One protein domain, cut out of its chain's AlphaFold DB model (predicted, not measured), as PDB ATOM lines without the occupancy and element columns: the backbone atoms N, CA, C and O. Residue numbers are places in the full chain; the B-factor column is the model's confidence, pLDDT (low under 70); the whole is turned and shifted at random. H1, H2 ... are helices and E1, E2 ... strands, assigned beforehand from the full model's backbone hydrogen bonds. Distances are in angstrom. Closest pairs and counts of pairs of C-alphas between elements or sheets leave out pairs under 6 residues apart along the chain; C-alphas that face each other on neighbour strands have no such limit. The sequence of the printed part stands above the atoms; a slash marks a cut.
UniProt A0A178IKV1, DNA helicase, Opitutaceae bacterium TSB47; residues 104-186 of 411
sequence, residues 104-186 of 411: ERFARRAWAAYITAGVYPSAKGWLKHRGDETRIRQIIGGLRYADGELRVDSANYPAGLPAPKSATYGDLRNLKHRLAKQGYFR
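This is residues 104 to 186 of the 411 residues of the protein "DNA helicase" of Opitutaceae bacterium TSB47 (UniProt A0A178IKV1). Four helices, mostly crossed where they touch, and a small strand hairpin form a rounded ball: the longest helix, H4, packs on hairpin E1-E2 and on H1, H2 meets the first residues of H4, 167 to 172, at a corner, and H3 packs on H1. The 83 printed residues run H1, H2, H3, E1, E2, H4, mostly helix, with an antiparallel sheet. The whole is compact, radius of gyration of the C-alphas 11.4 A, spanning 29 by 25 by 23 A.

Find C-alpha 104 at (-49.077, 44.824, 17.482); H1 runs to 116, 18.3 A. Next come H2, 121 to 128, H3, 133 to 141, E1, 143 to 146, and E2, 151 to 154. H4, 167 to 181, runs 20.8 A to (-52.331, 34.215, 31.139).

H1 touches H3, C-alphas of Ala 107 and Gly 141 closest at 3.7 A. H4 touches H1 with residues 175 to 179 alone, closest C-alphas Ala 110 and Leu 179, 6.9 A, at a steep tilt of 58 degrees. H4 touches H2 with 167 to 172 alone, closest C-alphas Ser 122 and Thr 168, 4.6 A. In the hairpin, N 146 and O 151 are 2.8 A apart. In H1 to H4 every O i to N i+4 pair is within hydrogen-bond range.

The printed part has no cut; E2 to H4 is a long link. Residue 118 is under pLDDT 70.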
ATOM      1  N   GLU A 104     -47.880  44.061  17.839       94.19
ATOM      2  CA  GLU A 104     -49.077  44.824  17.482       94.19
ATOM      3  C   GLU A 104     -50.339  44.179  18.062       94.19
ATOM      4  O   GLU A 104     -51.172  44.860  18.670       94.19
ATOM      5  N   ARG A 105     -50.460  42.851  17.943       96.12
ATOM      6  CA  ARG A 105     -51.549  42.081  18.560       96.12
ATOM      7  C   ARG A 105     -51.519  42.227  20.075       96.12
ATOM      8  O   ARG A 105     -52.572  42.458  20.673       96.12
ATOM      9  N   PHE A 106     -50.331  42.162  20.684       97.62
ATOM     10  CA  PHE A 106     -50.159  42.447  22.102       97.62
ATOM     11  C   PHE A 106     -50.637  43.862  22.437       97.62
ATOM     12  O   PHE A 106     -51.482  44.015  23.313       97.62
ATOM     13  N   ALA A 107     -50.165  44.890  21.722       96.31
ATOM     14  CA  ALA A 107     -50.514  46.278  22.021       96.31
ATOM     15  C   ALA A 107     -52.023  46.544  21.921       96.31
ATOM     16  O   ALA A 107     -52.602  47.216  22.778       96.31
ATOM     17  N   ARG A 108     -52.679  45.974  20.903       95.25
ATOM     18  CA  ARG A 108     -54.133  46.053  20.716       95.25
ATOM     19  C   ARG A 108     -54.881  45.406  21.878       95.25
ATOM     20  O   ARG A 108     -55.805  46.007  22.425       95.25
ATOM     21  N   ARG A 109     -54.460  44.204  22.286       95.94
ATOM     22  CA  ARG A 109     -55.075  43.486  23.406       95.94
ATOM     23  C   ARG A 109     -54.817  44.180  24.743       95.94
ATOM     24  O   ARG A 109     -55.733  44.247  25.558       95.94
ATOM     25  N   ALA A 110     -53.613  44.709  24.950       95.69
ATOM     26  CA  ALA A 110     -53.221  45.441  26.148       95.69
ATOM     27  C   ALA A 110     -54.063  46.702  26.330       95.69
ATOM     28  O   ALA A 110     -54.592  46.927  27.417       95.69
ATOM     29  N   TRP A 111     -54.253  47.474  25.256       95.25
ATOM     30  CA  TRP A 111     -55.124  48.645  25.275       95.25
ATOM     31  C   TRP A 111     -56.568  48.272  25.610       95.25
ATOM     32  O   TRP A 111     -57.140  48.836  26.539       95.25
ATOM     33  N   ALA A 112     -57.123  47.265  24.926       93.88
ATOM     34  CA  ALA A 112     -58.470  46.776  25.209       93.88
ATOM     35  C   ALA A 112     -58.616  46.341  26.678       93.88
ATOM     36  O   ALA A 112     -59.539  46.765  27.360       93.88
ATOM     37  N   ALA A 113     -57.670  45.558  27.203       93.00
ATOM     38  CA  ALA A 113     -57.696  45.119  28.596       93.00
ATOM     39  C   ALA A 113     -57.563  46.285  29.593       93.00
ATOM     40  O   ALA A 113     -58.203  46.258  30.638       93.00
ATOM     41  N   TYR A 114     -56.769  47.309  29.280       93.06
ATOM     42  CA  TYR A 114     -56.604  48.494  30.124       93.06
ATOM     43  C   TYR A 114     -57.885  49.338  30.230       93.06
ATOM     44  O   TYR A 114     -58.203  49.833  31.316       93.06
ATOM     45  N   ILE A 115     -58.629  49.489  29.128       90.38
ATOM     46  CA  ILE A 115     -59.872  50.275  29.116       90.38
ATOM     47  C   ILE A 115     -61.061  49.487  29.680       90.38
ATOM     48  O   ILE A 115     -61.851  50.061  30.427       90.38
ATOM     49  N   THR A 116     -61.175  48.187  29.375       84.75
ATOM     50  CA  THR A 116     -62.353  47.385  29.753       84.75
ATOM     51  C   THR A 116     -62.242  46.747  31.132       84.75
ATOM     52  O   THR A 116     -63.265  46.473  31.751       84.75
ATOM     53  N   ALA A 117     -61.034  46.466  31.630       72.38
ATOM     54  CA  ALA A 117     -60.870  45.855  32.944       72.38
ATOM     55  C   ALA A 117     -60.686  46.932  34.032       72.38
ATOM     56  O   ALA A 117     -59.667  47.620  34.076       72.38
ATOM     57  N   GLY A 118     -61.652  47.062  34.948       62.06
ATOM     58  CA  GLY A 118     -61.413  47.670  36.268       62.06
ATOM     59  C   GLY A 118     -60.595  46.692  37.125       62.06
ATOM     60  O   GLY A 118     -60.815  45.488  37.045       62.06
ATOM     61  N   VAL A 119     -59.593  47.068  37.917       71.19
ATOM     62  CA  VAL A 119     -59.257  48.343  38.558       71.19
ATOM     63  C   VAL A 119     -57.725  48.475  38.494       71.19
ATOM     64  O   VAL A 119     -57.018  47.670  39.089       71.19
ATOM     65  N   TYR A 120     -57.222  49.466  37.748       90.25
ATOM     66  CA  TYR A 120     -55.804  49.870  37.734       90.25
ATOM     67  C   TYR A 120     -55.690  51.336  38.192       90.25
ATOM     68  O   TYR A 120     -55.366  52.210  37.384       90.25
ATOM     69  N   PRO A 121     -56.109  51.670  39.425       90.31
ATOM     70  CA  PRO A 121     -56.372  53.043  39.836       90.31
ATOM     71  C   PRO A 121     -55.075  53.846  39.940       90.31
ATOM     72  O   PRO A 121     -55.025  54.995  39.504       90.31
ATOM     73  N   SER A 122     -54.003  53.221  40.428       93.31
ATOM     74  CA  SER A 122     -52.691  53.842  40.556       93.31
ATOM     75  C   SER A 122     -52.020  54.007  39.195       93.31
ATOM     76  O   SER A 122     -51.378  55.031  38.955       93.31
ATOM     77  N   ALA A 123     -52.193  53.057  38.268       92.88
ATOM     78  CA  ALA A 123     -51.739  53.241  36.889       92.88
ATOM     79  C   ALA A 123     -52.552  54.301  36.147       92.88
ATOM     80  O   ALA A 123     -51.957  55.144  35.486       92.88
ATOM     81  N   LYS A 124     -53.882  54.327  36.288       92.12
ATOM     82  CA  LYS A 124     -54.739  55.352  35.672       92.12
ATOM     83  C   LYS A 124     -54.399  56.749  36.186       92.12
ATOM     84  O   LYS A 124     -54.258  57.662  35.379       92.12
ATOM     85  N   GLY A 125     -54.237  56.914  37.501       91.81
ATOM     86  CA  GLY A 125     -53.813  58.180  38.104       91.81
ATOM     87  C   GLY A 125     -52.458  58.633  37.568       91.81
ATOM     88  O   GLY A 125     -52.327  59.753  37.087       91.81
ATOM     89  N   TRP A 126     -51.473  57.735  37.543       93.75
ATOM     90  CA  TRP A 126     -50.139  58.050  37.036       93.75
ATOM     91  C   TRP A 126     -50.124  58.377  35.532       93.75
ATOM     92  O   TRP A 126     -49.537  59.381  35.128       93.75
ATOM     93  N   LEU A 127     -50.798  57.577  34.698       93.06
ATOM     94  CA  LEU A 127     -50.813  57.729  33.238       93.06
ATOM     95  C   LEU A 127     -51.492  59.025  32.781       93.06
ATOM     96  O   LEU A 127     -51.025  59.626  31.814       93.06
ATOM     97  N   LYS A 128     -52.524  59.500  33.496       89.88
ATOM     98  CA  LYS A 128     -53.186  60.791  33.218       89.88
ATOM     99  C   LYS A 128     -52.212  61.974  33.218       89.88
ATOM    100  O   LYS A 128     -52.418  62.930  32.482       89.88
ATOM    101  N   HIS A 129     -51.136  61.898  34.000       90.50
ATOM    102  CA  HIS A 129     -50.115  62.947  34.083       90.50
ATOM    103  C   HIS A 129     -48.913  62.710  33.148       90.50
ATOM    104  O   HIS A 129     -47.899  63.401  33.264       90.50
ATOM    105  N   ARG A 130     -48.972  61.717  32.243       87.75
ATOM    106  CA  ARG A 130     -47.866  61.371  31.326       87.75
ATOM    107  C   ARG A 130     -48.092  61.743  29.870       87.75
ATOM    108  O   ARG A 130     -47.123  61.713  29.112       87.75
ATOM    109  N   GLY A 131     -49.297  62.146  29.488       85.69
ATOM    110  CA  GLY A 131     -49.575  62.671  28.158       85.69
ATOM    111  C   GLY A 131     -51.008  62.428  27.715       85.69
ATOM    112  O   GLY A 131     -51.873  62.076  28.514       85.69
ATOM    113  N   ASP A 132     -51.221  62.617  26.420       90.25
ATOM    114  CA  ASP A 132     -52.466  62.314  25.730       90.25
ATOM    115  C   ASP A 132     -52.711  60.796  25.614       90.25
ATOM    116  O   ASP A 132     -51.859  59.964  25.947       90.25
ATOM    117  N   GLU A 133     -53.885  60.419  25.102       91.38
ATOM    118  CA  GLU A 133     -54.250  59.016  24.885       91.38
ATOM    119  C   GLU A 133     -53.217  58.275  24.027       91.38
ATOM    120  O   GLU A 133     -52.871  57.131  24.328       91.38
ATOM    121  N   THR A 134     -52.666  58.936  23.005       91.38
ATOM    122  CA  THR A 134     -51.635  58.371  22.128       91.38
ATOM    123  C   THR A 134     -50.434  57.886  22.930       91.38
ATOM    124  O   THR A 134     -50.002  56.738  22.782       91.38
ATOM    125  N   ARG A 135     -49.908  58.735  23.819       91.19
ATOM    126  CA  ARG A 135     -48.758  58.394  24.656       91.19
ATOM    127  C   ARG A 135     -49.095  57.317  25.677       91.19
ATOM    128  O   ARG A 135     -48.304  56.397  25.874       91.19
ATOM    129  N   ILE A 136     -50.278  57.372  26.284       93.50
ATOM    130  CA  ILE A 136     -50.739  56.336  27.218       93.50
ATOM    131  C   ILE A 136     -50.834  54.979  26.505       93.50
ATOM    132  O   ILE A 136     -50.337  53.972  27.012       93.50
ATOM    133  N   ARG A 137     -51.408  54.946  25.299       94.31
ATOM    134  CA  ARG A 137     -51.524  53.738  24.476       94.31
ATOM    135  C   ARG A 137     -50.161  53.186  24.071       94.31
ATOM    136  O   ARG A 137     -49.998  51.968  24.042       94.31
ATOM    137  N   GLN A 138     -49.178  54.044  23.804       93.31
ATOM    138  CA  GLN A 138     -47.798  53.618  23.559       93.31
ATOM    139  C   GLN A 138     -47.187  52.940  24.790       93.31
ATOM    140  O   GLN A 138     -46.621  51.859  24.634       93.31
ATOM    141  N   ILE A 139     -47.345  53.522  25.986       95.38
ATOM    142  CA  ILE A 139     -46.845  52.950  27.250       95.38
ATOM    143  C   ILE A 139     -47.501  51.589  27.519       95.38
ATOM    144  O   ILE A 139     -46.817  50.585  27.697       95.38
ATOM    145  N   ILE A 140     -48.835  51.532  27.496       95.94
ATOM    146  CA  ILE A 140     -49.596  50.303  27.758       95.94
ATOM    147  C   ILE A 140     -49.301  49.232  26.707       95.94
ATOM    148  O   ILE A 140     -49.042  48.077  27.040       95.94
ATOM    149  N   GLY A 141     -49.307  49.609  25.429       96.12
ATOM    150  CA  GLY A 141     -49.004  48.687  24.344       96.12
ATOM    151  C   GLY A 141     -47.544  48.237  24.329       96.12
ATOM    152  O   GLY A 141     -47.241  47.190  23.762       96.12
ATOM    153  N   GLY A 142     -46.652  49.009  24.953       96.44
ATOM    154  CA  GLY A 142     -45.225  48.746  25.091       96.44
ATOM    155  C   GLY A 142     -44.853  47.809  26.238       96.44
ATOM    156  O   GLY A 142     -43.692  47.409  26.286       96.44
ATOM    157  N   LEU A 143     -45.793  47.459  27.127       97.44
ATOM    158  CA  LEU A 143     -45.515  46.622  28.296       97.44
ATOM    159  C   LEU A 143     -44.883  45.285  27.899       97.44
ATOM    160  O   LEU A 143     -45.461  44.529  27.123       97.44
ATOM    161  N   ARG A 144     -43.732  44.960  28.478       96.25
ATOM    162  CA  ARG A 144     -43.008  43.706  28.229       96.25
ATOM    163  C   ARG A 144     -42.387  43.183  29.520       96.25
ATOM    164  O   ARG A 144     -42.313  43.900  30.515       96.25
ATOM    165  N   TYR A 145     -41.968  41.928  29.499       96.12
ATOM    166  CA  TYR A 145     -40.970  41.409  30.414       96.12
ATOM    167  C   TYR A 145     -39.593  41.792  29.879       96.12
ATOM    168  O   TYR A 145     -39.262  41.500  28.732       96.12
ATOM    169  N   ALA A 146     -38.812  42.450  30.717       89.81
ATOM    170  CA  ALA A 146     -37.402  42.701  30.520       89.81
ATOM    171  C   ALA A 146     -36.605  41.749  31.409       89.81
ATOM    172  O   ALA A 146     -37.084  41.387  32.484       89.81
ATOM    173  N   ASP A 147     -35.399  41.410  30.944       86.50
ATOM    174  CA  ASP A 147     -34.379  40.623  31.642       86.50
ATOM    175  C   ASP A 147     -34.816  39.227  32.152       86.50
ATOM    176  O   ASP A 147     -35.983  38.829  32.111       86.50
ATOM    177  N   GLY A 148     -33.853  38.431  32.625       86.94
ATOM    178  CA  GLY A 148     -34.118  37.104  33.198       86.94
ATOM    179  C   GLY A 148     -34.948  37.108  34.497       86.94
ATOM    180  O   GLY A 148     -35.502  36.073  34.890       86.94
ATOM    181  N   GLU A 149     -35.113  38.257  35.157       91.00
ATOM    182  CA  GLU A 149     -35.968  38.389  36.343       91.00
ATOM    183  C   GLU A 149     -37.443  38.602  35.977       91.00
ATOM    184  O   GLU A 149     -38.318  38.450  36.837       91.00
ATOM    185  N   LEU A 150     -37.744  38.843  34.694       92.38
ATOM    186  CA  LEU A 150     -39.077  39.167  34.176       92.38
ATOM    187  C   LEU A 150     -39.652  40.422  34.835       92.38
ATOM    188  O   LEU A 150     -40.831  40.471  35.217       92.38
ATOM    189  N   ARG A 151     -38.808  41.445  34.993       94.44
ATOM    190  CA  ARG A 151     -39.271  42.772  35.407       94.44
ATOM    191  C   ARG A 151     -40.180  43.338  34.327       94.44
ATOM    192  O   ARG A 151     -40.008  43.044  33.152       94.44
ATOM    193  N   VAL A 152     -41.175  44.125  34.716       96.25
ATOM    194  CA  VAL A 152     -42.079  44.753  33.750       96.25
ATOM    195  C   VAL A 152     -41.566  46.151  33.446       96.25
ATOM    196  O   VAL A 152     -41.400  46.957  34.355       96.25
ATOM    197  N   ASP A 153     -41.330  46.444  32.177       95.00
ATOM    198  CA  ASP A 153     -41.035  47.786  31.674       95.00
ATOM    199  C   ASP A 153     -41.929  48.082  30.454       95.00
ATOM    200  O   ASP A 153     -42.872  47.340  30.163       95.00
ATOM    201  N   SER A 154     -41.684  49.197  29.760       94.88
ATOM    202  CA  SER A 154     -42.382  49.522  28.515       94.88
ATOM    203  C   SER A 154     -41.389  49.914  27.428       94.88
ATOM    204  O   SER A 154     -40.770  50.973  27.509       94.88
ATOM    205  N   ALA A 155     -41.339  49.125  26.352       90.06
ATOM    206  CA  ALA A 155     -40.472  49.355  25.193       90.06
ATOM    207  C   ALA A 155     -40.651  50.742  24.552       90.06
ATOM    208  O   ALA A 155     -39.720  51.296  23.981       90.06
ATOM    209  N   ASN A 156     -41.854  51.312  24.654       87.62
ATOM    210  CA  ASN A 156     -42.188  52.606  24.060       87.62
ATOM    211  C   ASN A 156     -42.135  53.756  25.083       87.62
ATOM    212  O   ASN A 156     -42.730  54.810  24.855       87.62
ATOM    213  N   TYR A 157     -41.497  53.550  26.242       90.19
ATOM    214  CA  TYR A 157     -41.387  54.566  27.290       90.19
ATOM    215  C   TYR A 157     -39.994  54.576  27.941       90.19
ATOM    216  O   TYR A 157     -39.816  54.014  29.022       90.19
ATOM    217  N   PRO A 158     -39.015  55.258  27.315       81.25
ATOM    218  CA  PRO A 158     -37.620  55.262  27.773       81.25
ATOM    219  C   PRO A 158     -37.413  55.842  29.177       81.25
ATOM    220  O   PRO A 158     -36.461  55.490  29.856       81.25
ATOM    221  N   ALA A 159     -38.330  56.697  29.648       86.50
ATOM    222  CA  ALA A 159     -38.272  57.265  30.997       86.50
ATOM    223  C   ALA A 159     -38.482  56.223  32.120       86.50
ATOM    224  O   ALA A 159     -38.346  56.560  33.293       86.50
ATOM    225  N   GLY A 160     -38.814  54.974  31.769       88.31
ATOM    226  CA  GLY A 160     -38.965  53.874  32.711       88.31
ATOM    227  C   GLY A 160     -40.312  53.869  33.434       88.31
ATOM    228  O   GLY A 160     -41.022  54.872  33.521       88.31
ATOM    229  N   LEU A 161     -40.697  52.699  33.943       93.44
ATOM    230  CA  LEU A 161     -41.878  52.579  34.796       93.44
ATOM    231  C   LEU A 161     -41.541  52.973  36.245       93.44
ATOM    232  O   LEU A 161     -40.371  52.952  36.633       93.44
ATOM    233  N   PRO A 162     -42.546  53.314  37.071       93.88
ATOM    234  CA  PRO A 162     -42.341  53.559  38.497       93.88
ATOM    235  C   PRO A 162     -41.676  52.382  39.217       93.88
ATOM    236  O   PRO A 162     -41.727  51.242  38.756       93.88
ATOM    237  N   ALA A 163     -41.091  52.658  40.384       93.06
ATOM    238  CA  ALA A 163     -40.345  51.666  41.152       93.06
ATOM    239  C   ALA A 163     -41.171  50.387  41.419       93.06
ATOM    240  O   ALA A 163     -42.372  50.499  41.700       93.06
ATOM    241  N   PRO A 164     -40.546  49.189  41.442       91.62
ATOM    242  CA  PRO A 164     -41.254  47.912  41.588       91.62
ATOM    243  C   PRO A 164     -42.161  47.777  42.819       91.62
ATOM    244  O   PRO A 164     -43.101  46.986  42.806       91.62
ATOM    245  N   LYS A 165     -41.886  48.542  43.883       92.94
ATOM    246  CA  LYS A 165     -42.672  48.562  45.129       92.94
ATOM    247  C   LYS A 165     -43.912  49.467  45.065       92.94
ATOM    248  O   LYS A 165     -44.724  49.445  45.981       92.94
ATOM    249  N   SER A 166     -44.049  50.293  44.027       96.69
ATOM    250  CA  SER A 166     -45.166  51.234  43.900       96.69
ATOM    251  C   SER A 166     -46.464  50.530  43.491       96.69
ATOM    252  O   SER A 166     -46.452  49.579  42.705       96.69
ATOM    253  N   ALA A 167     -47.602  51.054  43.954       94.88
ATOM    254  CA  ALA A 167     -48.919  50.564  43.542       94.88
ATOM    255  C   ALA A 167     -49.123  50.668  42.018       94.88
ATOM    256  O   ALA A 167     -49.666  49.759  41.393       94.88
ATOM    257  N   THR A 168     -48.594  51.724  41.389       95.06
ATOM    258  CA  THR A 168     -48.622  51.898  39.929       95.06
ATOM    259  C   THR A 168     -47.889  50.780  39.189       95.06
ATOM    260  O   THR A 168     -48.409  50.258  38.204       95.06
ATOM    261  N   TYR A 169     -46.696  50.391  39.645       96.56
ATOM    262  CA  TYR A 169     -45.990  49.256  39.055       96.56
ATOM    263  C   TYR A 169     -46.777  47.957  39.251       96.56
ATOM    264  O   TYR A 169     -46.886  47.164  38.317       96.56
ATOM    265  N   GLY A 170     -47.372  47.764  40.433       95.94
ATOM    266  CA  GLY A 170     -48.259  46.636  40.723       95.94
ATOM    267  C   GLY A 170     -49.393  46.503  39.703       95.94
ATOM    268  O   GLY A 170     -49.573  45.432  39.124       95.94
ATOM    269  N   ASP A 171     -50.089  47.600  39.408       96.12
ATOM    270  CA  ASP A 171     -51.156  47.651  38.402       96.12
ATOM    271  C   ASP A 171     -50.669  47.266  36.994       96.12
ATOM    272  O   ASP A 171     -51.253  46.392  36.345       96.12
ATOM    273  N   LEU A 172     -49.577  47.879  36.521       96.25
ATOM    274  CA  LEU A 172     -49.015  47.610  35.189       96.25
ATOM    275  C   LEU A 172     -48.508  46.167  35.071       96.25
ATOM    276  O   LEU A 172     -48.735  45.493  34.061       96.25
ATOM    277  N   ARG A 173     -47.883  45.657  36.134       96.25
ATOM    278  CA  ARG A 173     -47.458  44.262  36.237       96.25
ATOM    279  C   ARG A 173     -48.655  43.315  36.198       96.25
ATOM    280  O   ARG A 173     -48.608  42.318  35.483       96.25
ATOM    281  N   ASN A 174     -49.738  43.621  36.909       95.31
ATOM    282  CA  ASN A 174     -50.962  42.818  36.892       95.31
ATOM    283  C   ASN A 174     -51.613  42.793  35.503       95.31
ATOM    284  O   ASN A 174     -52.070  41.737  35.063       95.31
ATOM    285  N   LEU A 175     -51.618  43.922  34.783       96.06
ATOM    286  CA  LEU A 175     -52.039  43.967  33.382       96.06
ATOM    287  C   LEU A 175     -51.170  43.056  32.503       96.06
ATOM    288  O   LEU A 175     -51.713  42.216  31.784       96.06
ATOM    289  N   LYS A 176     -49.839  43.149  32.607       96.69
ATOM    290  CA  LYS A 176     -48.921  42.295  31.839       96.69
ATOM    291  C   LYS A 176     -49.125  40.803  32.127       96.69
ATOM    292  O   LYS A 176     -49.201  40.009  31.190       96.69
ATOM    293  N   HIS A 177     -49.273  40.423  33.397       95.00
ATOM    294  CA  HIS A 177     -49.536  39.032  33.797       95.00
ATOM    295  C   HIS A 177     -50.887  38.528  33.305       95.00
ATOM    296  O   HIS A 177     -50.985  37.392  32.848       95.00
ATOM    297  N   ARG A 178     -51.932  39.361  33.359       95.00
ATOM    298  CA  ARG A 178     -53.252  39.011  32.820       95.00
ATOM    299  C   ARG A 178     -53.170  38.696  31.324       95.00
ATOM    300  O   ARG A 178     -53.754  37.710  30.892       95.00
ATOM    301  N   LEU A 179     -52.428  39.491  30.553       96.12
ATOM    302  CA  LEU A 179     -52.218  39.249  29.121       96.12
ATOM    303  C   LEU A 179     -51.414  37.970  28.864       96.12
ATOM    304  O   LEU A 179     -51.790  37.186  27.996       96.12
ATOM    305  N   ALA A 180     -50.372  37.719  29.659       96.31
ATOM    306  CA  ALA A 180     -49.594  36.484  29.588       96.31
ATOM    307  C   ALA A 180     -50.455  35.237  29.870       96.31
ATOM    308  O   ALA A 180     -50.361  34.255  29.144       96.31
ATOM    309  N   LYS A 181     -51.358  35.292  30.860       95.50
ATOM    310  CA  LYS A 181     -52.331  34.215  31.139       95.50
ATOM    311  C   LYS A 181     -53.338  33.990  30.007       95.50
ATOM    312  O   LYS A 181     -53.912  32.917  29.913       95.50
ATOM    313  N   GLN A 182     -53.560  34.994  29.162       95.75
ATOM    314  CA  GLN A 182     -54.382  34.893  27.951       95.75
ATOM    315  C   GLN A 182     -53.556  34.517  26.709       95.75
ATOM    316  O   GLN A 182     -54.096  34.441  25.606       95.75
ATOM    317  N   GLY A 183     -52.248  34.318  26.871       97.25
ATOM    318  CA  GLY A 183     -51.335  33.897  25.820       97.25
ATOM    319  C   GLY A 183     -50.894  34.995  24.862       97.25
ATOM    320  O   GLY A 183     -50.496  34.693  23.738       97.25
ATOM    321  N   TYR A 184     -50.974  36.259  25.277       97.81
ATOM    322  CA  TYR A 184     -50.465  37.387  24.503       97.81
ATOM    323  C   TYR A 184     -49.086  37.799  25.001       97.81
ATOM    324  O   TYR A 184     -48.922  38.230  26.148       97.81
ATOM    325  N   PHE A 185     -48.115  37.738  24.097       97.88
ATOM    326  CA  PHE A 185     -46.731  38.082  24.362       97.88
ATOM    327  C   PHE A 185     -46.148  38.973  23.264       97.88
ATOM    328  O   PHE A 185     -46.577  38.951  22.110       97.88
ATOM    329  N   ARG A 186     -45.149  39.762  23.645       97.25
ATOM    330  CA  ARG A 186     -44.268  40.507  22.743       97.25
ATOM    331  C   ARG A 186     -43.056  39.658  22.367       97.25
ATOM    332  O   ARG A 186     -42.711  38.722  23.082       97.25
TER     333      ARG A 186